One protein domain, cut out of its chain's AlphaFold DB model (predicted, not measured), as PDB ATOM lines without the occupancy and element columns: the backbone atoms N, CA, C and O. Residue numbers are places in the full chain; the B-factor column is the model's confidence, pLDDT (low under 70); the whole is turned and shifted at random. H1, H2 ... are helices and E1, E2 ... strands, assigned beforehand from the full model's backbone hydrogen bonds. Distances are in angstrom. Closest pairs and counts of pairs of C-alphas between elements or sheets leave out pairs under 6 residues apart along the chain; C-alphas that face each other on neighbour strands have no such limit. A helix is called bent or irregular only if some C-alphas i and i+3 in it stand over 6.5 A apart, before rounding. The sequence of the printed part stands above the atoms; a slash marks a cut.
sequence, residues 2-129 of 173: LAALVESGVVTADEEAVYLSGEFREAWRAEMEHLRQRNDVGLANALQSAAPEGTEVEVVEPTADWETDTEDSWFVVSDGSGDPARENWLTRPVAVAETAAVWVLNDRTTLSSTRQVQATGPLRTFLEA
ATOM      1  N   LEU A   2     -35.739 -16.889  38.997       79.62
ATOM      2  CA  LEU A   2     -36.620 -15.831  39.512       79.62
ATOM      3  C   LEU A   2     -36.393 -15.461  40.992       79.62
ATOM      4  O   LEU A   2     -36.221 -14.289  41.292       79.62
ATOM      5  N   ALA A   3     -36.300 -16.446  41.893       80.81
ATOM      6  CA  ALA A   3     -36.035 -16.186  43.315       80.81
ATOM      7  C   ALA A   3     -34.756 -15.361  43.553       80.81
ATOM      8  O   ALA A   3     -34.771 -14.435  44.352       80.81
ATOM      9  N   ALA A   4     -33.684 -15.626  42.799       82.38
ATOM     10  CA  ALA A   4     -32.433 -14.879  42.920       82.38
ATOM     11  C   ALA A   4     -32.566 -13.428  42.426       82.38
ATOM     12  O   ALA A   4     -31.919 -12.546  42.974       82.38
ATOM     13  N   LEU A   5     -33.411 -13.177  41.416       84.69
ATOM     14  CA  LEU A   5     -33.686 -11.828  40.904       84.69
ATOM     15  C   LEU A   5     -34.568 -11.010  41.855       84.69
ATOM     16  O   LEU A   5     -34.408  -9.793  41.959       84.69
ATOM     17  N   VAL A   6     -35.481 -11.681  42.562       84.56
ATOM     18  CA  VAL A   6     -36.282 -11.072  43.632       84.56
ATOM     19  C   VAL A   6     -35.393 -10.735  44.828       84.56
ATOM     20  O   VAL A   6     -35.399  -9.604  45.303       84.56
ATOM     21  N   GLU A   7     -34.565 -11.682  45.272       84.75
ATOM     22  CA  GLU A   7     -33.597 -11.468  46.356       84.75
ATOM     23  C   GLU A   7     -32.597 -10.345  46.037       84.75
ATOM     24  O   GLU A   7     -32.165  -9.635  46.945       84.75
ATOM     25  N   SER A   8     -32.248 -10.149  44.760       84.06
ATOM     26  CA  SER A   8     -31.342  -9.086  44.319       84.06
ATOM     27  C   SER A   8     -32.026  -7.741  44.042       84.06
ATOM     28  O   SER A   8     -31.353  -6.820  43.587       84.06
ATOM     29  N   GLY A   9     -33.342  -7.613  44.252       85.50
ATOM     30  CA  GLY A   9     -34.091  -6.369  44.010       85.50
ATOM     31  C   GLY A   9     -34.218  -5.964  42.534       85.50
ATOM     32  O   GLY A   9     -34.613  -4.838  42.228       85.50
ATOM     33  N   VAL A  10     -33.890  -6.867  41.607       89.56
ATOM     34  CA  VAL A  10     -34.068  -6.656  40.158       89.56
ATOM     35  C   VAL A  10     -35.543  -6.776  39.802       89.56
ATOM     36  O   VAL A  10     -36.063  -6.017  38.989       89.56
ATOM     37  N   VAL A  11     -36.217  -7.718  40.457       87.94
ATOM     38  CA  VAL A  11     -37.626  -8.030  40.264       87.94
ATOM     39  C   VAL A  11     -38.384  -7.785  41.566       87.94
ATOM     40  O   VAL A  11     -37.931  -8.168  42.641       87.94
ATOM     41  N   THR A  12     -39.555  -7.166  41.470       87.00
ATOM     42  CA  THR A  12     -40.538  -7.050  42.550       87.00
ATOM     43  C   THR A  12     -41.746  -7.910  42.201       87.00
ATOM     44  O   THR A  12     -42.173  -7.936  41.051       87.00
ATOM     45  N   ALA A  13     -42.289  -8.623  43.181       82.81
ATOM     46  CA  ALA A  13     -43.531  -9.371  43.032       82.81
ATOM     47  C   ALA A  13     -44.593  -8.775  43.961       82.81
ATOM     48  O   ALA A  13     -44.281  -8.438  45.108       82.81
ATOM     49  N   ASP A  14     -45.821  -8.653  43.466       82.44
ATOM     50  CA  ASP A  14     -47.013  -8.446  44.288       82.44
ATOM     51  C   ASP A  14     -47.857  -9.738  44.333       82.44
ATOM     52  O   ASP A  14     -47.343 -10.828  44.067       82.44
ATOM     53  N   GLU A  15     -49.120  -9.657  44.760       74.44
ATOM     54  CA  GLU A  15     -49.994 -10.835  44.880       74.44
ATOM     55  C   GLU A  15     -50.411 -11.424  43.518       74.44
ATOM     56  O   GLU A  15     -50.817 -12.586  43.463       74.44
ATOM     57  N   GLU A  16     -50.302 -10.662  42.426       76.69
ATOM     58  CA  GLU A  16     -50.902 -10.993  41.127       76.69
ATOM     59  C   GLU A  16     -49.872 -11.063  39.990       76.69
ATOM     60  O   GLU A  16     -50.093 -11.775  39.009       76.69
ATOM     61  N   ALA A  17     -48.737 -10.370  40.113       81.38
ATOM     62  CA  ALA A  17     -47.771 -10.223  39.037       81.38
ATOM     63  C   ALA A  17     -46.334  -9.950  39.512       81.38
ATOM     64  O   ALA A  17     -46.022  -9.679  40.674       81.38
ATOM     65  N   VAL A  18     -45.428 -10.065  38.547       85.88
ATOM     66  CA  VAL A  18     -43.988  -9.887  38.694       85.88
ATOM     67  C   VAL A  18     -43.571  -8.738  37.782       85.88
ATOM     68  O   VAL A  18     -43.961  -8.719  36.620       85.88
ATOM     69  N   TYR A  19     -42.767  -7.806  38.290       89.50
ATOM     70  CA  TYR A  19     -42.324  -6.609  37.572       89.50
ATOM     71  C   TYR A  19     -40.837  -6.350  37.799       89.50
ATOM     72  O   TYR A  19     -40.283  -6.725  38.832       89.50
ATOM     73  N   LEU A  20     -40.183  -5.642  36.879       92.62
ATOM     74  CA  LEU A  20     -38.862  -5.080  37.156       92.62
ATOM     75  C   LEU A  20     -38.966  -3.952  38.184       92.62
ATOM     76  O   LEU A  20     -39.918  -3.169  38.171       92.62
ATOM     77  N   SER A  21     -37.959  -3.824  39.046       93.38
ATOM     78  CA  SER A  21     -37.835  -2.616  39.858       93.38
ATOM     79  C   SER A  21     -37.626  -1.401  38.949       93.38
ATOM     80  O   SER A  21     -36.945  -1.480  37.923       93.38
ATOM     81  N   GLY A  22     -38.218  -0.260  39.320       92.69
ATOM     82  CA  GLY A  22     -38.143   0.964  38.514       92.69
ATOM     83  C   GLY A  22     -36.701   1.379  38.214       92.69
ATOM     84  O   GLY A  22     -36.383   1.709  37.076       92.69
ATOM     85  N   GLU A  23     -35.812   1.250  39.203       93.56
ATOM     86  CA  GLU A  23     -34.395   1.572  39.044       93.56
ATOM     87  C   GLU A  23     -33.668   0.641  38.068       93.56
ATOM     88  O   GLU A  23     -32.866   1.110  37.259       93.56
ATOM     89  N   PHE A  24     -33.925  -0.674  38.131       95.81
ATOM     90  CA  PHE A  24     -33.316  -1.622  37.199       95.81
ATOM     91  C   PHE A  24     -33.819  -1.370  35.779       95.81
ATOM     92  O   PHE A  24     -33.023  -1.313  34.848       95.81
ATOM     93  N   ARG A  25     -35.129  -1.159  35.623       95.62
ATOM     94  CA  ARG A  25     -35.766  -0.872  34.335       95.62
ATOM     95  C   ARG A  25     -35.186   0.383  33.676       95.62
ATOM     96  O   ARG A  25     -34.849   0.353  32.497       95.62
ATOM     97  N   GLU A  26     -35.030   1.468  34.432       96.19
ATOM     98  CA  GLU A  26     -34.452   2.721  33.927       96.19
ATOM     99  C   GLU A  26     -32.978   2.563  33.542       96.19
ATOM    100  O   GLU A  26     -32.577   3.000  32.462       96.19
ATOM    101  N   ALA A  27     -32.183   1.895  34.383       97.44
ATOM    102  CA  ALA A  27     -30.778   1.626  34.091       97.44
ATOM    103  C   ALA A  27     -30.616   0.735  32.852       97.44
ATOM    104  O   ALA A  27     -29.785   1.011  31.989       97.44
ATOM    105  N   TRP A  28     -31.443  -0.303  32.735       97.94
ATOM    106  CA  TRP A  28     -31.415  -1.219  31.603       97.94
ATOM    107  C   TRP A  28     -31.797  -0.519  30.299       97.94
ATOM    108  O   TRP A  28     -31.091  -0.666  29.301       97.94
ATOM    109  N   ARG A  29     -32.840   0.322  30.314       97.06
ATOM    110  CA  ARG A  29     -33.215   1.138  29.152       97.06
ATOM    111  C   ARG A  29     -32.108   2.109  28.743       97.06
ATOM    112  O   ARG A  29     -31.813   2.217  27.556       97.06
ATOM    113  N   ALA A  30     -31.484   2.788  29.705       97.62
ATOM    114  CA  ALA A  30     -30.383   3.708  29.427       97.62
ATOM    115  C   ALA A  30     -29.170   2.993  28.806       97.62
ATOM    116  O   ALA A  30     -28.541   3.526  27.894       97.62
ATOM    117  N   GLU A  31     -28.864   1.771  29.246       98.19
ATOM    118  CA  GLU A  31     -27.756   1.010  28.668       98.19
ATOM    119  C   GLU A  31     -28.090   0.463  27.270       98.19
ATOM    120  O   GLU A  31     -27.242   0.497  26.378       98.19
ATOM    121  N   MET A  32     -29.337   0.043  27.023       98.50
ATOM    122  CA  MET A  32     -29.788  -0.324  25.672       98.50
ATOM    123  C   MET A  32     -29.686   0.859  24.696       98.50
ATOM    124  O   MET A  32     -29.206   0.686  23.574       98.50
ATOM    125  N   GLU A  33     -30.060   2.066  25.132       97.50
ATOM    126  CA  GLU A  33     -29.897   3.307  24.361       97.50
ATOM    127  C   GLU A  33     -28.437   3.562  23.969       97.50
ATOM    128  O   GLU A  33     -28.139   3.969  22.850       97.50
ATOM    129  N   HIS A  34     -27.509   3.318  24.886       97.12
ATOM    130  CA  HIS A  34     -26.090   3.503  24.617       97.12
ATOM    131  C   HIS A  34     -25.539   2.427  23.667       97.12
ATOM    132  O   HIS A  34     -24.792   2.734  22.733       97.12
ATOM    133  N   LEU A  35     -25.917   1.164  23.867       97.75
ATOM    134  CA  LEU A  35     -25.413   0.039  23.080       97.75
ATOM    135  C   LEU A  35     -25.935   0.026  21.643       97.75
ATOM    136  O   LEU A  35     -25.163  -0.275  20.731       97.75
ATOM    137  N   ARG A  36     -27.198   0.396  21.405       95.56
ATOM    138  CA  ARG A  36     -27.782   0.401  20.049       95.56
ATOM    139  C   ARG A  36     -27.090   1.365  19.083       95.56
ATOM    140  O   ARG A  36     -27.130   1.144  17.874       95.56
ATOM    141  N   GLN A  37     -26.418   2.394  19.611       96.06
ATOM    142  CA  GLN A  37     -25.641   3.372  18.840       96.06
ATOM    143  C   GLN A  37     -24.285   2.823  18.354       96.06
ATOM    144  O   GLN A  37     -23.626   3.456  17.529       96.06
ATOM    145  N   ARG A  38     -23.836   1.662  18.853       96.50
ATOM    146  CA  ARG A  38     -22.582   1.027  18.418       96.50
ATOM    147  C   ARG A  38     -22.760   0.324  17.080       96.50
ATOM    148  O   ARG A  38     -23.832  -0.174  16.785       96.50
ATOM    149  N   ASN A  39     -21.700   0.207  16.287       94.75
ATOM    150  CA  ASN A  39     -21.705  -0.699  15.134       94.75
ATOM    151  C   ASN A  39     -21.594  -2.171  15.579       94.75
ATOM    152  O   ASN A  39     -21.350  -2.452  16.753       94.75
ATOM    153  N   ASP A  40     -21.741  -3.105  14.642       94.50
ATOM    154  CA  ASP A  40     -21.779  -4.549  14.920       94.50
ATOM    155  C   ASP A  40     -20.509  -5.031  15.616       94.50
ATOM    156  O   ASP A  40     -20.577  -5.688  16.647       94.50
ATOM    157  N   VAL A  41     -19.339  -4.600  15.142       94.75
ATOM    158  CA  VAL A  41     -18.054  -4.911  15.788       94.75
ATOM    159  C   VAL A  41     -18.008  -4.379  17.226       94.75
ATOM    160  O   VAL A  41     -17.548  -5.057  18.143       94.75
ATOM    161  N   GLY A  42     -18.490  -3.158  17.457       96.69
ATOM    162  CA  GLY A  42     -18.537  -2.541  18.781       96.69
ATOM    163  C   GLY A  42     -19.523  -3.221  19.733       96.69
ATOM    164  O   GLY A  42     -19.256  -3.280  20.936       96.69
ATOM    165  N   LEU A  43     -20.636  -3.737  19.207       96.88
ATOM    166  CA  LEU A  43     -21.613  -4.517  19.959       96.88
ATOM    167  C   LEU A  43     -21.092  -5.929  20.256       96.88
ATOM    168  O   LEU A  43     -21.187  -6.368  21.396       96.88
ATOM    169  N   ALA A  44     -20.450  -6.594  19.295       96.69
ATOM    170  CA  ALA A  44     -19.824  -7.900  19.494       96.69
ATOM    171  C   ALA A  44     -18.740  -7.846  20.576       96.69
ATOM    172  O   ALA A  44     -18.732  -8.665  21.491       96.69
ATOM    173  N   ASN A  45     -17.892  -6.812  20.556       97.19
ATOM    174  CA  ASN A  45     -16.905  -6.581  21.612       97.19
ATOM    175  C   ASN A  45     -17.553  -6.330  22.985       97.19
ATOM    176  O   ASN A  45     -17.013  -6.745  24.013       97.19
ATOM    177  N   ALA A  46     -18.697  -5.639  23.021       97.06
ATOM    178  CA  ALA A  46     -19.440  -5.400  24.256       97.06
ATOM    179  C   ALA A  46     -20.016  -6.704  24.821       97.06
ATOM    180  O   ALA A  46     -19.821  -6.995  26.002       97.06
ATOM    181  N   LEU A  47     -20.649  -7.502  23.959       95.81
ATOM    182  CA  LEU A  47     -21.218  -8.805  24.286       95.81
ATOM    183  C   LEU A  47     -20.131  -9.769  24.779       95.81
ATOM    184  O   LEU A  47     -20.274 -10.372  25.839       95.81
ATOM    185  N   GLN A  48     -18.994  -9.823  24.081       95.56
ATOM    186  CA  GLN A  48     -17.823 -10.608  24.471       95.56
ATOM    187  C   GLN A  48     -17.287 -10.210  25.851       95.56
ATOM    188  O   GLN A  48     -16.899 -11.073  26.636       95.56
ATOM    189  N   SER A  49     -17.263  -8.909  26.151       94.62
ATOM    190  CA  SER A  49     -16.792  -8.389  27.441       94.62
ATOM    191  C   SER A  49     -17.780  -8.651  28.581       94.62
ATOM    192  O   SER A  49     -17.376  -8.716  29.738       94.62
ATOM    193  N   ALA A  50     -19.074  -8.762  28.269       93.31
ATOM    194  CA  ALA A  50     -20.119  -9.105  29.228       93.31
ATOM    195  C   ALA A  50     -20.165 -10.615  29.527       93.31
ATOM    196  O   ALA A  50     -20.622 -11.029  30.592       93.31
ATOM    197  N   ALA A  51     -19.723 -11.441  28.582       91.25
ATOM    198  CA  ALA A  51     -19.842 -12.883  28.671       91.25
ATOM    199  C   ALA A  51     -18.852 -13.523  29.673       91.25
ATOM    200  O   ALA A  51     -17.828 -12.929  30.021       91.25
ATOM    201  N   PRO A  52     -19.127 -14.754  30.154       89.81
ATOM    202  CA  PRO A  52     -18.208 -15.491  31.011       89.81
ATOM    203  C   PRO A  52     -16.881 -15.783  30.300       89.81
ATOM    204  O   PRO A  52     -16.828 -15.893  29.074       89.81
ATOM    205  N   GLU A  53     -15.818 -15.972  31.082       88.88
ATOM    206  CA  GLU A  53     -14.504 -16.349  30.554       88.88
ATOM    207  C   GLU A  53     -14.594 -17.615  29.685       88.88
ATOM    208  O   GLU A  53     -15.268 -18.580  30.051       88.88
ATOM    209  N   GLY A  54     -13.914 -17.595  28.536       89.06
ATOM    210  CA  GLY A  54     -13.943 -18.682  27.553       89.06
ATOM    211  C   GLY A  54     -15.114 -18.624  26.568       89.06
ATOM    212  O   GLY A  54     -15.187 -19.475  25.693       89.06
ATOM    213  N   THR A  55     -16.005 -17.635  26.680       92.06
ATOM    214  CA  THR A  55     -17.003 -17.369  25.633       92.06
ATOM    215  C   THR A  55     -16.322 -16.746  24.420       92.06
ATOM    216  O   THR A  55     -15.421 -15.928  24.592       92.06
ATOM    217  N   GLU A  56     -16.783 -17.074  23.221       93.94
ATOM    218  CA  GLU A  56     -16.381 -16.434  21.968       93.94
ATOM    219  C   GLU A  56     -17.603 -15.794  21.296       93.94
ATOM    220  O   GLU A  56     -18.708 -16.339  21.359       93.94
ATOM    221  N   VAL A  57     -17.412 -14.624  20.683       95.44
ATOM    222  CA  VAL A  57     -18.456 -13.897  19.950       95.44
ATOM    223  C   VAL A  57     -17.995 -13.606  18.527       95.44
ATOM    224  O   VAL A  57     -17.004 -12.906  18.319       95.44
ATOM    225  N   GLU A  58     -18.763 -14.088  17.556       94.00
ATOM    226  CA  GLU A  58     -18.559 -13.840  16.129       94.00
ATOM    227  C   GLU A  58     -19.734 -13.050  15.538       94.00
ATOM    228  O   GLU A  58     -20.889 -13.240  15.928       94.00
ATOM    229  N   VAL A  59     -19.439 -12.151  14.594       94.19
ATOM    230  CA  VAL A  59     -20.460 -11.485  13.777       94.19
ATOM    231  C   VAL A  59     -20.553 -12.217  12.449       94.19
ATOM    232  O   VAL A  59     -19.598 -12.210  11.675       94.19
ATOM    233  N   VAL A  60     -21.708 -12.819  12.185       90.81
ATOM    234  CA  VAL A  60     -22.006 -13.468  10.911       90.81
ATOM    235  C   VAL A  60     -22.856 -12.517  10.088       90.81
ATOM    236  O   VAL A  60     -24.028 -12.280  10.392       90.81
ATOM    237  N   GLU A  61     -22.237 -11.956   9.053       84.06
ATOM    238  CA  GLU A  61     -22.953 -11.164   8.069       84.06
ATOM    239  C   GLU A  61     -23.753 -12.077   7.138       84.06
ATOM    240  O   GLU A  61     -23.294 -13.158   6.745       84.06
ATOM    241  N   PRO A  62     -24.942 -11.632   6.743       71.00
ATOM    242  CA  PRO A  62     -25.747 -12.372   5.804       71.00
ATOM    243  C   PRO A  62     -25.123 -12.516   4.412       71.00
ATOM    244  O   PRO A  62     -24.725 -11.536   3.783       71.00
ATOM    245  N   THR A  63     -25.050 -13.745   3.895       65.25
ATOM    246  CA  THR A  63     -24.520 -14.021   2.551       65.25
ATOM    247  C   THR A  63     -25.642 -13.989   1.524       65.25
ATOM    248  O   THR A  63     -26.671 -14.590   1.755       65.25
ATOM    249  N   ALA A  64     -25.451 -13.383   0.349       57.47
ATOM    250  CA  ALA A  64     -26.490 -13.204  -0.686       57.47
ATOM    251  C   ALA A  64     -27.276 -14.469  -1.144       57.47
ATOM    252  O   ALA A  64     -28.241 -14.333  -1.891       57.47
ATOM    253  N   ASP A  65     -26.878 -15.671  -0.718       56.81
ATOM    254  CA  ASP A  65     -27.529 -16.953  -1.022       56.81
ATOM    255  C   ASP A  65     -28.693 -17.315  -0.074       56.81
ATOM    256  O   ASP A  65     -29.434 -18.260  -0.349       56.81
ATOM    257  N   TRP A  66     -28.872 -16.605   1.042       53.94
ATOM    258  CA  TRP A  66     -30.021 -16.791   1.932       53.94
ATOM    259  C   TRP A  66     -31.247 -15.981   1.446       53.94
ATOM    260  O   TRP A  66     -31.233 -14.757   1.352       53.94
ATOM    261  N   GLU A  67     -32.349 -16.650   1.109       46.12
ATOM    262  CA  GLU A  67     -33.625 -15.978   0.805       46.12
ATOM    263  C   GLU A  67     -34.325 -15.534   2.102       46.12
ATOM    264  O   GLU A  67     -35.412 -16.006   2.430       46.12
ATOM    265  N   THR A  68     -33.691 -14.667   2.889       49.84
ATOM    266  CA  THR A  68     -34.342 -14.028   4.038       49.84
ATOM    267  C   THR A  68     -34.348 -12.520   3.845       49.84
ATOM    268  O   THR A  68     -33.298 -11.916   3.643       49.84
ATOM    269  N   ASP A  69     -35.527 -11.909   3.954       46.00
ATOM    270  CA  ASP A  69     -35.764 -10.465   3.782       46.00
ATOM    271  C   ASP A  69     -35.108  -9.570   4.858       46.00
ATOM    272  O   ASP A  69     -35.336  -8.363   4.892       46.00
ATOM    273  N   THR A  70     -34.305 -10.126   5.766       54.41
ATOM    274  CA  THR A  70     -33.679  -9.377   6.859       54.41
ATOM    275  C   THR A  70     -32.202  -9.185   6.566       54.41
ATOM    276  O   THR A  70     -31.462 -10.129   6.750       54.41
ATOM    277  N   GLU A  71     -31.722  -8.003   6.177       56.97
ATOM    278  CA  GLU A  71     -30.277  -7.704   5.990       56.97
ATOM    279  C   GLU A  71     -29.457  -7.708   7.308       56.97
ATOM    280  O   GLU A  71     -28.388  -7.106   7.394       56.97
ATOM    281  N   ASP A  72     -29.951  -8.361   8.359       74.12
ATOM    282  CA  ASP A  72     -29.429  -8.238   9.714       74.12
ATOM    283  C   ASP A  72     -28.298  -9.235  10.001       74.12
ATOM    284  O   ASP A  72     -28.436 -10.448   9.818       74.12
ATOM    285  N   SER A  73     -27.188  -8.715  10.526       86.69
ATOM    286  CA  SER A  73     -26.085  -9.502  11.082       86.69
ATOM    287  C   SER A  73     -26.518 -10.313  12.306       86.69
ATOM    288  O   SER A  73     -27.289  -9.844  13.156       86.69
ATOM    289  N   TRP A  74     -25.930 -11.498  12.451       91.50
ATOM    290  CA  TRP A  74     -26.092 -12.363  13.619       91.50
ATOM    291  C   TRP A  74     -24.884 -12.275  14.544       91.50
ATOM    292  O   TRP A  74     -23.745 -12.197  14.093       91.50
ATOM    293  N   PHE A  75     -25.139 -12.328  15.849       95.00
ATOM    294  CA  PHE A  75     -24.115 -12.406  16.885       95.00
ATOM    295  C   PHE A  75     -24.108 -13.832  17.428       95.00
ATOM    296  O   PHE A  75     -25.018 -14.222  18.162       95.00
ATOM    297  N   VAL A  76     -23.110 -14.615  17.031       94.81
ATOM    298  CA  VAL A  76     -22.968 -16.016  17.429       94.81
ATOM    299  C   VAL A  76     -22.133 -16.072  18.697       94.81
ATOM    300  O   VAL A  76     -20.970 -15.679  18.698       94.81
ATOM    301  N   VAL A  77     -22.744 -16.536  19.783       93.94
ATOM    302  CA  VAL A  77     -22.104 -16.699  21.091       93.94
ATOM    303  C   VAL A  77     -21.836 -18.181  21.321       93.94
ATOM    304  O   VAL A  77     -22.780 -18.969  21.321       93.94
ATOM    305  N   SER A  78     -20.582 -18.570  21.541       93.12
ATOM    306  CA  SER A  78     -20.186 -19.972  21.740       93.12
ATOM    307  C   SER A  78     -19.261 -20.144  22.950       93.12
ATOM    308  O   SER A  78     -18.714 -19.178  23.474       93.12
ATOM    309  N   ASP A  79     -19.078 -21.381  23.412       90.00
ATOM    310  CA  ASP A  79     -18.138 -21.730  24.491       90.00
ATOM    311  C   ASP A  79     -16.729 -22.103  23.976       90.00
ATOM    312  O   ASP A  79     -15.958 -22.745  24.693       90.00
ATOM    313  N   GLY A  80     -16.412 -21.766  22.717       86.00
ATOM    314  CA  GLY A  80     -15.136 -22.085  22.063       86.00
ATOM    315  C   GLY A  80     -14.923 -23.577  21.761       86.00
ATOM    316  O   GLY A  80     -13.860 -23.971  21.280       86.00
ATOM    317  N   SER A  81     -15.910 -24.443  22.031       88.06
ATOM    318  CA  SER A  81     -15.797 -25.886  21.765       88.06
ATOM    319  C   SER A  81     -15.909 -26.258  20.283       88.06
ATOM    320  O   SER A  81     -15.513 -27.362  19.903       88.06
ATOM    321  N   GLY A  82     -16.455 -25.360  19.456       84.88
ATOM    322  CA  GLY A  82     -16.786 -25.626  18.055       84.88
ATOM    323  C   GLY A  82     -17.974 -26.578  17.860       84.88
ATOM    324  O   GLY A  82     -18.145 -27.098  16.760       84.88
ATOM    325  N   ASP A  83     -18.760 -26.853  18.908       88.81
ATOM    326  CA  ASP A  83     -20.018 -27.603  18.817       88.81
ATOM    327  C   ASP A  83     -21.176 -26.651  18.461       88.81
ATOM    328  O   ASP A  83     -21.567 -25.842  19.309       88.81
ATOM    329  N   PRO A  84     -21.793 -26.765  17.267       86.75
ATOM    330  CA  PRO A  84     -22.903 -25.898  16.870       86.75
ATOM    331  C   PRO A  84     -24.113 -25.979  17.809       86.75
ATOM    332  O   PRO A  84     -24.892 -25.038  17.908       86.75
ATOM    333  N   ALA A  85     -24.286 -27.086  18.545       88.19
ATOM    334  CA  ALA A  85     -25.360 -27.211  19.533       88.19
ATOM    335  C   ALA A  85     -25.139 -26.335  20.783       88.19
ATOM    336  O   ALA A  85     -26.035 -26.221  21.624       88.19
ATOM    337  N   ARG A  86     -23.942 -25.756  20.935       86.69
ATOM    338  CA  ARG A  86     -23.559 -24.829  22.010       86.69
ATOM    339  C   ARG A  86     -23.513 -23.374  21.559       86.69
ATOM    340  O   ARG A  86     -23.181 -22.513  22.369       86.69
ATOM    341  N   GLU A  87     -23.860 -23.098  20.308       91.75
ATOM    342  CA  GLU A  87     -23.957 -21.742  19.793       91.75
ATOM    343  C   GLU A  87     -25.326 -21.141  20.106       91.75
ATOM    344  O   GLU A  87     -26.369 -21.779  19.948       91.75
ATOM    345  N   ASN A  88     -25.327 -19.879  20.517       91.44
ATOM    346  CA  ASN A  88     -26.529 -19.076  20.633       91.44
ATOM    347  C   ASN A  88     -26.473 -17.945  19.608       91.44
ATOM    348  O   ASN A  88     -25.558 -17.122  19.625       91.44
ATOM    349  N   TRP A  89     -27.450 -17.932  18.710       93.12
ATOM    350  CA  TRP A  89     -27.524 -17.004  17.591       93.12
ATOM    351  C   TRP A  89     -28.451 -15.856  17.965       93.12
ATOM    352  O   TRP A  89     -29.674 -16.011  18.017       93.12
ATOM    353  N   LEU A  90     -27.865 -14.698  18.255       94.25
ATOM    354  CA  LEU A  90     -28.610 -13.524  18.684       94.25
ATOM    355  C   LEU A  90     -28.807 -12.574  17.508       94.25
ATOM    356  O   LEU A  90     -27.861 -12.224  16.802       94.25
ATOM    357  N   THR A  91     -30.037 -12.095  17.343       93.25
ATOM    358  CA  THR A  91     -30.283 -10.911  16.521       93.25
ATOM    359  C   THR A  91     -29.714  -9.682  17.225       93.25
ATOM    360  O   THR A  91     -29.575  -9.650  18.452       93.25
ATOM    361  N   ARG A  92     -29.439  -8.620  16.466       94.81
ATOM    362  CA  ARG A  92     -28.985  -7.336  17.014       94.81
ATOM    363  C   ARG A  92     -29.798  -6.823  18.221       94.81
ATOM    364  O   ARG A  92     -29.173  -6.520  19.238       94.81
ATOM    365  N   PRO A  93     -31.143  -6.704  18.178       95.81
ATOM    366  CA  PRO A  93     -31.906  -6.220  19.332       95.81
ATOM    367  C   PRO A  93     -31.759  -7.126  20.560       95.81
ATOM    368  O   PRO A  93     -31.695  -6.622  21.679       95.81
ATOM    369  N   VAL A  94     -31.653  -8.443  20.368       96.56
ATOM    370  CA  VAL A  94     -31.411  -9.382  21.471       96.56
ATOM    371  C   VAL A  94     -30.007  -9.184  22.042       96.56
ATOM    372  O   VAL A  94     -29.871  -9.047  23.254       96.56
ATOM    373  N   ALA A  95     -28.979  -9.063  21.200       96.81
ATOM    374  CA  ALA A  95     -27.612  -8.792  21.644       96.81
ATOM    375  C   ALA A  95     -27.507  -7.478  22.444       96.81
ATOM    376  O   ALA A  95     -26.835  -7.441  23.476       96.81
ATOM    377  N   VAL A  96     -28.212  -6.418  22.024       98.06
ATOM    378  CA  VAL A  96     -28.314  -5.154  22.779       98.06
ATOM    379  C   VAL A  96     -28.977  -5.380  24.141       98.06
ATOM    380  O   VAL A  96     -28.410  -4.989  25.162       98.06
ATOM    381  N   ALA A  97     -30.147  -6.025  24.172       98.19
ATOM    382  CA  ALA A  97     -30.898  -6.257  25.404       98.19
ATOM    383  C   ALA A  97     -30.119  -7.105  26.417       98.19
ATOM    384  O   ALA A  97     -30.037  -6.743  27.594       98.19
ATOM    385  N   GLU A  98     -29.532  -8.218  25.971       97.88
ATOM    386  CA  GLU A  98     -28.830  -9.152  26.849       97.88
ATOM    387  C   GLU A  98     -27.507  -8.561  27.359       97.88
ATOM    388  O   GLU A  98     -27.233  -8.646  28.557       97.88
ATOM    389  N   THR A  99     -26.740  -7.863  26.510       98.19
ATOM    390  CA  THR A  99     -25.512  -7.165  26.942       98.19
ATOM    391  C   THR A  99     -25.827  -6.091  27.984       98.19
ATOM    392  O   THR A  99     -25.191  -6.046  29.039       98.19
ATOM    393  N   ALA A 100     -26.849  -5.264  27.726       98.19
ATOM    394  CA  ALA A 100     -27.302  -4.236  28.658       98.19
ATOM    395  C   ALA A 100     -27.719  -4.845  30.007       98.19
ATOM    396  O   ALA A 100     -27.347  -4.337  31.065       98.19
ATOM    397  N   ALA A 101     -28.454  -5.959  29.978       97.62
ATOM    398  CA  ALA A 101     -28.902  -6.641  31.186       97.62
ATOM    399  C   ALA A 101     -27.715  -7.148  32.014       97.62
ATOM    400  O   ALA A 101     -27.686  -6.919  33.221       97.62
ATOM    401  N   VAL A 102     -26.712  -7.782  31.393       97.25
ATOM    402  CA  VAL A 102     -25.523  -8.258  32.122       97.25
ATOM    403  C   VAL A 102     -24.781  -7.107  32.791       97.25
ATOM    404  O   VAL A 102     -24.428  -7.223  33.963       97.25
ATOM    405  N   TRP A 103     -24.567  -5.989  32.095       97.56
ATOM    406  CA  TRP A 103     -23.855  -4.846  32.674       97.56
ATOM    407  C   TRP A 103     -24.595  -4.243  33.867       97.56
ATOM    408  O   TRP A 103     -23.982  -4.017  34.910       97.56
ATOM    409  N   VAL A 104     -25.913  -4.067  33.765       97.56
ATOM    410  CA  VAL A 104     -26.725  -3.547  34.875       97.56
ATOM    411  C   VAL A 104     -26.791  -4.546  36.034       97.56
ATOM    412  O   VAL A 104     -26.700  -4.146  37.194       97.56
ATOM    413  N   LEU A 105     -26.897  -5.848  35.754       96.31
ATOM    414  CA  LEU A 105     -26.844  -6.888  36.787       96.31
ATOM    415  C   LEU A 105     -25.486  -6.913  37.492       96.31
ATOM    416  O   LEU A 105     -25.444  -7.100  38.707       96.31
ATOM    417  N   ASN A 106     -24.390  -6.722  36.761       95.25
ATOM    418  CA  ASN A 106     -23.044  -6.676  37.321       95.25
ATOM    419  C   ASN A 106     -22.815  -5.447  38.209       95.25
ATOM    420  O   ASN A 106     -22.162  -5.557  39.241       95.25
ATOM    421  N   ASP A 107     -23.375  -4.296  37.837       94.62
ATOM    422  CA  ASP A 107     -23.287  -3.073  38.640       94.62
ATOM    423  C   ASP A 107     -24.140  -3.151  39.920       94.62
ATOM    424  O   ASP A 107     -23.727  -2.705  40.990       94.62
ATOM    425  N   ARG A 108     -25.332  -3.753  39.828       92.25
ATOM    426  CA  ARG A 108     -26.359  -3.651  40.878       92.25
ATOM    427  C   ARG A 108     -26.531  -4.889  41.747       92.25
ATOM    428  O   ARG A 108     -27.244  -4.829  42.746       92.25
ATOM    429  N   THR A 109     -25.927  -6.017  41.386       93.00
ATOM    430  CA  THR A 109     -26.126  -7.289  42.094       93.00
ATOM    431  C   THR A 109     -24.806  -7.991  42.393       93.00
ATOM    432  O   THR A 109     -23.767  -7.701  41.814       93.00
ATOM    433  N   THR A 110     -24.853  -8.978  43.287       91.81
ATOM    434  CA  THR A 110     -23.727  -9.879  43.585       91.81
ATOM    435  C   THR A 110     -23.862 -11.234  42.884       91.81
ATOM    436  O   THR A 110     -23.224 -12.216  43.273       91.81
ATOM    437  N   LEU A 111     -24.721 -11.319  41.860       91.25
ATOM    438  CA  LEU A 111     -24.905 -12.539  41.082       91.25
ATOM    439  C   LEU A 111     -23.599 -12.906  40.369       91.25
ATOM    440  O   LEU A 111     -22.897 -12.045  39.849       91.25
ATOM    441  N   SER A 112     -23.284 -14.202  40.314       90.94
ATOM    442  CA  SER A 112     -22.144 -14.693  39.532       90.94
ATOM    443  C   SER A 112     -22.359 -14.439  38.037       90.94
ATOM    444  O   SER A 112     -23.502 -14.481  37.582       90.94
ATOM    445  N   SER A 113     -21.284 -14.291  37.255       89.56
ATOM    446  CA  SER A 113     -21.349 -14.069  35.796       89.56
ATOM    447  C   SER A 113     -22.280 -15.056  35.080       89.56
ATOM    448  O   SER A 113     -23.158 -14.660  34.321       89.56
ATOM    449  N   THR A 114     -22.202 -16.347  35.419       89.75
ATOM    450  CA  THR A 114     -23.120 -17.372  34.893       89.75
ATOM    451  C   THR A 114     -24.591 -17.066  35.188       89.75
ATOM    452  O   THR A 114     -25.440 -17.261  34.325       89.75
ATOM    453  N   ARG A 115     -24.921 -16.590  36.395       91.00
ATOM    454  CA  ARG A 115     -26.306 -16.258  36.764       91.00
ATOM    455  C   ARG A 115     -26.779 -14.981  36.084       91.00
ATOM    456  O   ARG A 115     -27.946 -14.922  35.718       91.00
ATOM    457  N   GLN A 116     -25.891 -14.002  35.902       93.38
ATOM    458  CA  GLN A 116     -26.195 -12.777  35.163       93.38
ATOM    459  C   GLN A 116     -26.610 -13.120  33.727       93.38
ATOM    460  O   GLN A 116     -27.695 -12.747  33.297       93.38
ATOM    461  N   VAL A 117     -25.811 -13.938  33.034       92.12
ATOM    462  CA  VAL A 117     -26.093 -14.390  31.661       92.12
ATOM    463  C   VAL A 117     -27.377 -15.209  31.592       92.12
ATOM    464  O   VAL A 117     -28.235 -14.931  30.763       92.12
ATOM    465  N   GLN A 118     -27.571 -16.173  32.497       91.12
ATOM    466  CA  GLN A 118     -28.794 -16.985  32.521       91.12
ATOM    467  C   GLN A 118     -30.070 -16.173  32.814       91.12
ATOM    468  O   GLN A 118     -31.167 -16.654  32.533       91.12
ATOM    469  N   ALA A 119     -29.954 -14.979  33.401       92.50
ATOM    470  CA  ALA A 119     -31.093 -14.099  33.637       92.50
ATOM    471  C   ALA A 119     -31.506 -13.302  32.388       92.50
ATOM    472  O   ALA A 119     -32.663 -12.903  32.297       92.50
ATOM    473  N   THR A 120     -30.603 -13.089  31.425       93.94
ATOM    474  CA  THR A 120     -30.837 -12.204  30.269       93.94
ATOM    475  C   THR A 120     -32.011 -12.639  29.391       93.94
ATOM    476  O   THR A 120     -32.869 -11.817  29.087       93.94
ATOM    477  N   GLY A 121     -32.101 -13.930  29.054       91.94
ATOM    478  CA  GLY A 121     -33.194 -14.488  28.257       91.94
ATOM    479  C   GLY A 121     -34.571 -14.189  28.864       91.94
ATOM    480  O   GLY A 121     -35.361 -13.500  28.224       91.94
ATOM    481  N   PRO A 122     -34.854 -14.622  30.109       91.19
ATOM    482  CA  PRO A 122     -36.104 -14.292  30.791       91.19
ATOM    483  C   PRO A 122     -36.343 -12.793  30.993       91.19
ATOM    484  O   PRO A 122     -37.486 -12.364  30.964       91.19
ATOM    485  N   LEU A 123     -35.302 -11.974  31.183       94.19
ATOM    486  CA  LEU A 123     -35.488 -10.526  31.341       94.19
ATOM    487  C   LEU A 123     -36.120  -9.879  30.101       94.19
ATOM    488  O   LEU A 123     -36.828  -8.882  30.239       94.19
ATOM    489  N   ARG A 124     -35.940 -10.461  28.906       95.62
ATOM    490  CA  ARG A 124     -36.539  -9.954  27.661       95.62
ATOM    491  C   ARG A 124     -38.065  -9.935  27.673       95.62
ATOM    492  O   ARG A 124     -38.635  -9.132  26.945       95.62
ATOM    493  N   THR A 125     -38.730 -10.724  28.521       94.00
ATOM    494  CA  THR A 125     -40.197 -10.670  28.662       94.00
ATOM    495  C   THR A 125     -40.688  -9.357  29.278       94.00
ATOM    496  O   THR A 125     -41.875  -9.073  29.228       94.00
ATOM    497  N   PHE A 126     -39.796  -8.555  29.870       94.44
ATOM    498  CA  PHE A 126     -40.113  -7.259  30.479       94.44
ATOM    499  C   PHE A 126     -39.760  -6.060  29.582       94.44
ATOM    500  O   PHE A 126     -39.714  -4.927  30.065       94.44
ATOM    501  N   LEU A 127     -39.446  -6.278  28.300       96.38
ATOM    502  CA  LEU A 127     -39.124  -5.190  27.374       96.38
ATOM    503  C   LEU A 127     -40.373  -4.357  27.053       96.38
ATOM    504  O   LEU A 127     -41.303  -4.838  26.418       96.38
ATOM    505  N   GLU A 128     -40.353  -3.082  27.445       94.50
ATOM    506  CA  GLU A 128     -41.412  -2.103  27.134       94.50
ATOM    507  C   GLU A 128     -41.187  -1.385  25.789       94.50
ATOM    508  O   GLU A 128     -42.094  -0.746  25.259       94.50
ATOM    509  N   ALA A 129     -39.965  -1.441  25.254       96.12
ATOM    510  CA  ALA A 129     -39.563  -0.777  24.018       96.12
ATOM    511  C   ALA A 129     -38.486  -1.593  23.298       96.12
ATOM    512  O   ALA A 129     -37.727  -2.342  23.920       96.12
TER     513      ALA A 129
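What this domain is: This is residues 2 to 129 of the 173 residues of an uncharacterized protein of Halobacteriales archaeon SW_6_65_15 (UniProt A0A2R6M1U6). An elongated body is built round one long helix, H4, with H2, H3 and H5 packed about it; towards one end H3 covers a small three-stranded sheet, and at the other end H1 sits by a small hairpin of E1 and E2. Beyond the sheet, residues 64 to 69 stick out as the tip of a loop. The 128 printed residues include five named helices and five named strands, in the order H1 E1 E2 H2 H3 E3 E4 E5 H4 H5; the sheets, E3 E4 E5 and E1 E2, are antiparallel, and the class is mixed. The whole is compact, with a radius of gyration of the C-alphas of 15.5 A, and spans 51 by 30 by 25 A.

Where its parts are: H1, residues 2 to 7, begins at C-alpha 2, (-36.620, -15.831, 39.512). E1, residues 11 to 13, and E2, residues 18 to 20, follow. H2, residues 22 to 36, is 21.2 A long, and H3, residues 40 to 50, is 15.1 A. E3 is residues 56 to 60, 12.8 A; E4 is residues 74 to 78, 12.6 A; E5 is residues 88 to 91, 9.9 A. H4, residues 92 to 108, is 24.3 A long. H5, residues 113 to 126, is 20.7 A long and ends at C-alpha 126, (-40.113, -7.259, 30.479); it is irregular, but only just, with C-alphas 118 and 121 6.6 A apart.

How they stand to each other: H4 is the hub. It touches H2 at a steep tilt of 47 degrees, opposite ways, closest at the C-alphas of Glu 31 and Ala 100, 5.3 A. It touches H5 at a steep tilt of 58 degrees, opposite ways, closest at the C-alphas of Glu 98 and Thr 120, 5.0 A. It touches H3 at a shallow tilt of 33 degrees, only just short of steep, the same way, closest at the C-alphas of Leu 47 and Thr 99, 5.3 A. E3, E4 and E5 form a meander, each strand the antiparallel neighbour of the one before, with N 58 and O 76 at 3.0 A and N 75 and O 90 at 2.9 A, within hydrogen-bond range. H3 and H4 are on the same face of this sheet, making two layers, helices on one face of a sheet. H3 runs along the strands over E3, at 19 degrees on the local plane and a height over the sheet of 8.7 A; H4 stands up from the sheet, rising 46 degrees. In the hairpin of E1 and E2, N 12 and O 19 are 2.8 A apart. The closest C-alphas of H1 and E1 are those of Leu 5 and Val 11, 5.5 A; H1 is near H5. Every O i to N i+4 pair is within hydrogen-bond range in H1, H2, H3 and H4; in H5 it is 6 of 10.

The domain as a whole: The C-alphas farthest apart, of Glu 15 and Asp 65, are 51.5 A apart. The printed part has no cut. The link from E3 to E4, 13 residues, is long. Mean pLDDT of the printed part is 89.3; residues 63 to 71 are under 70.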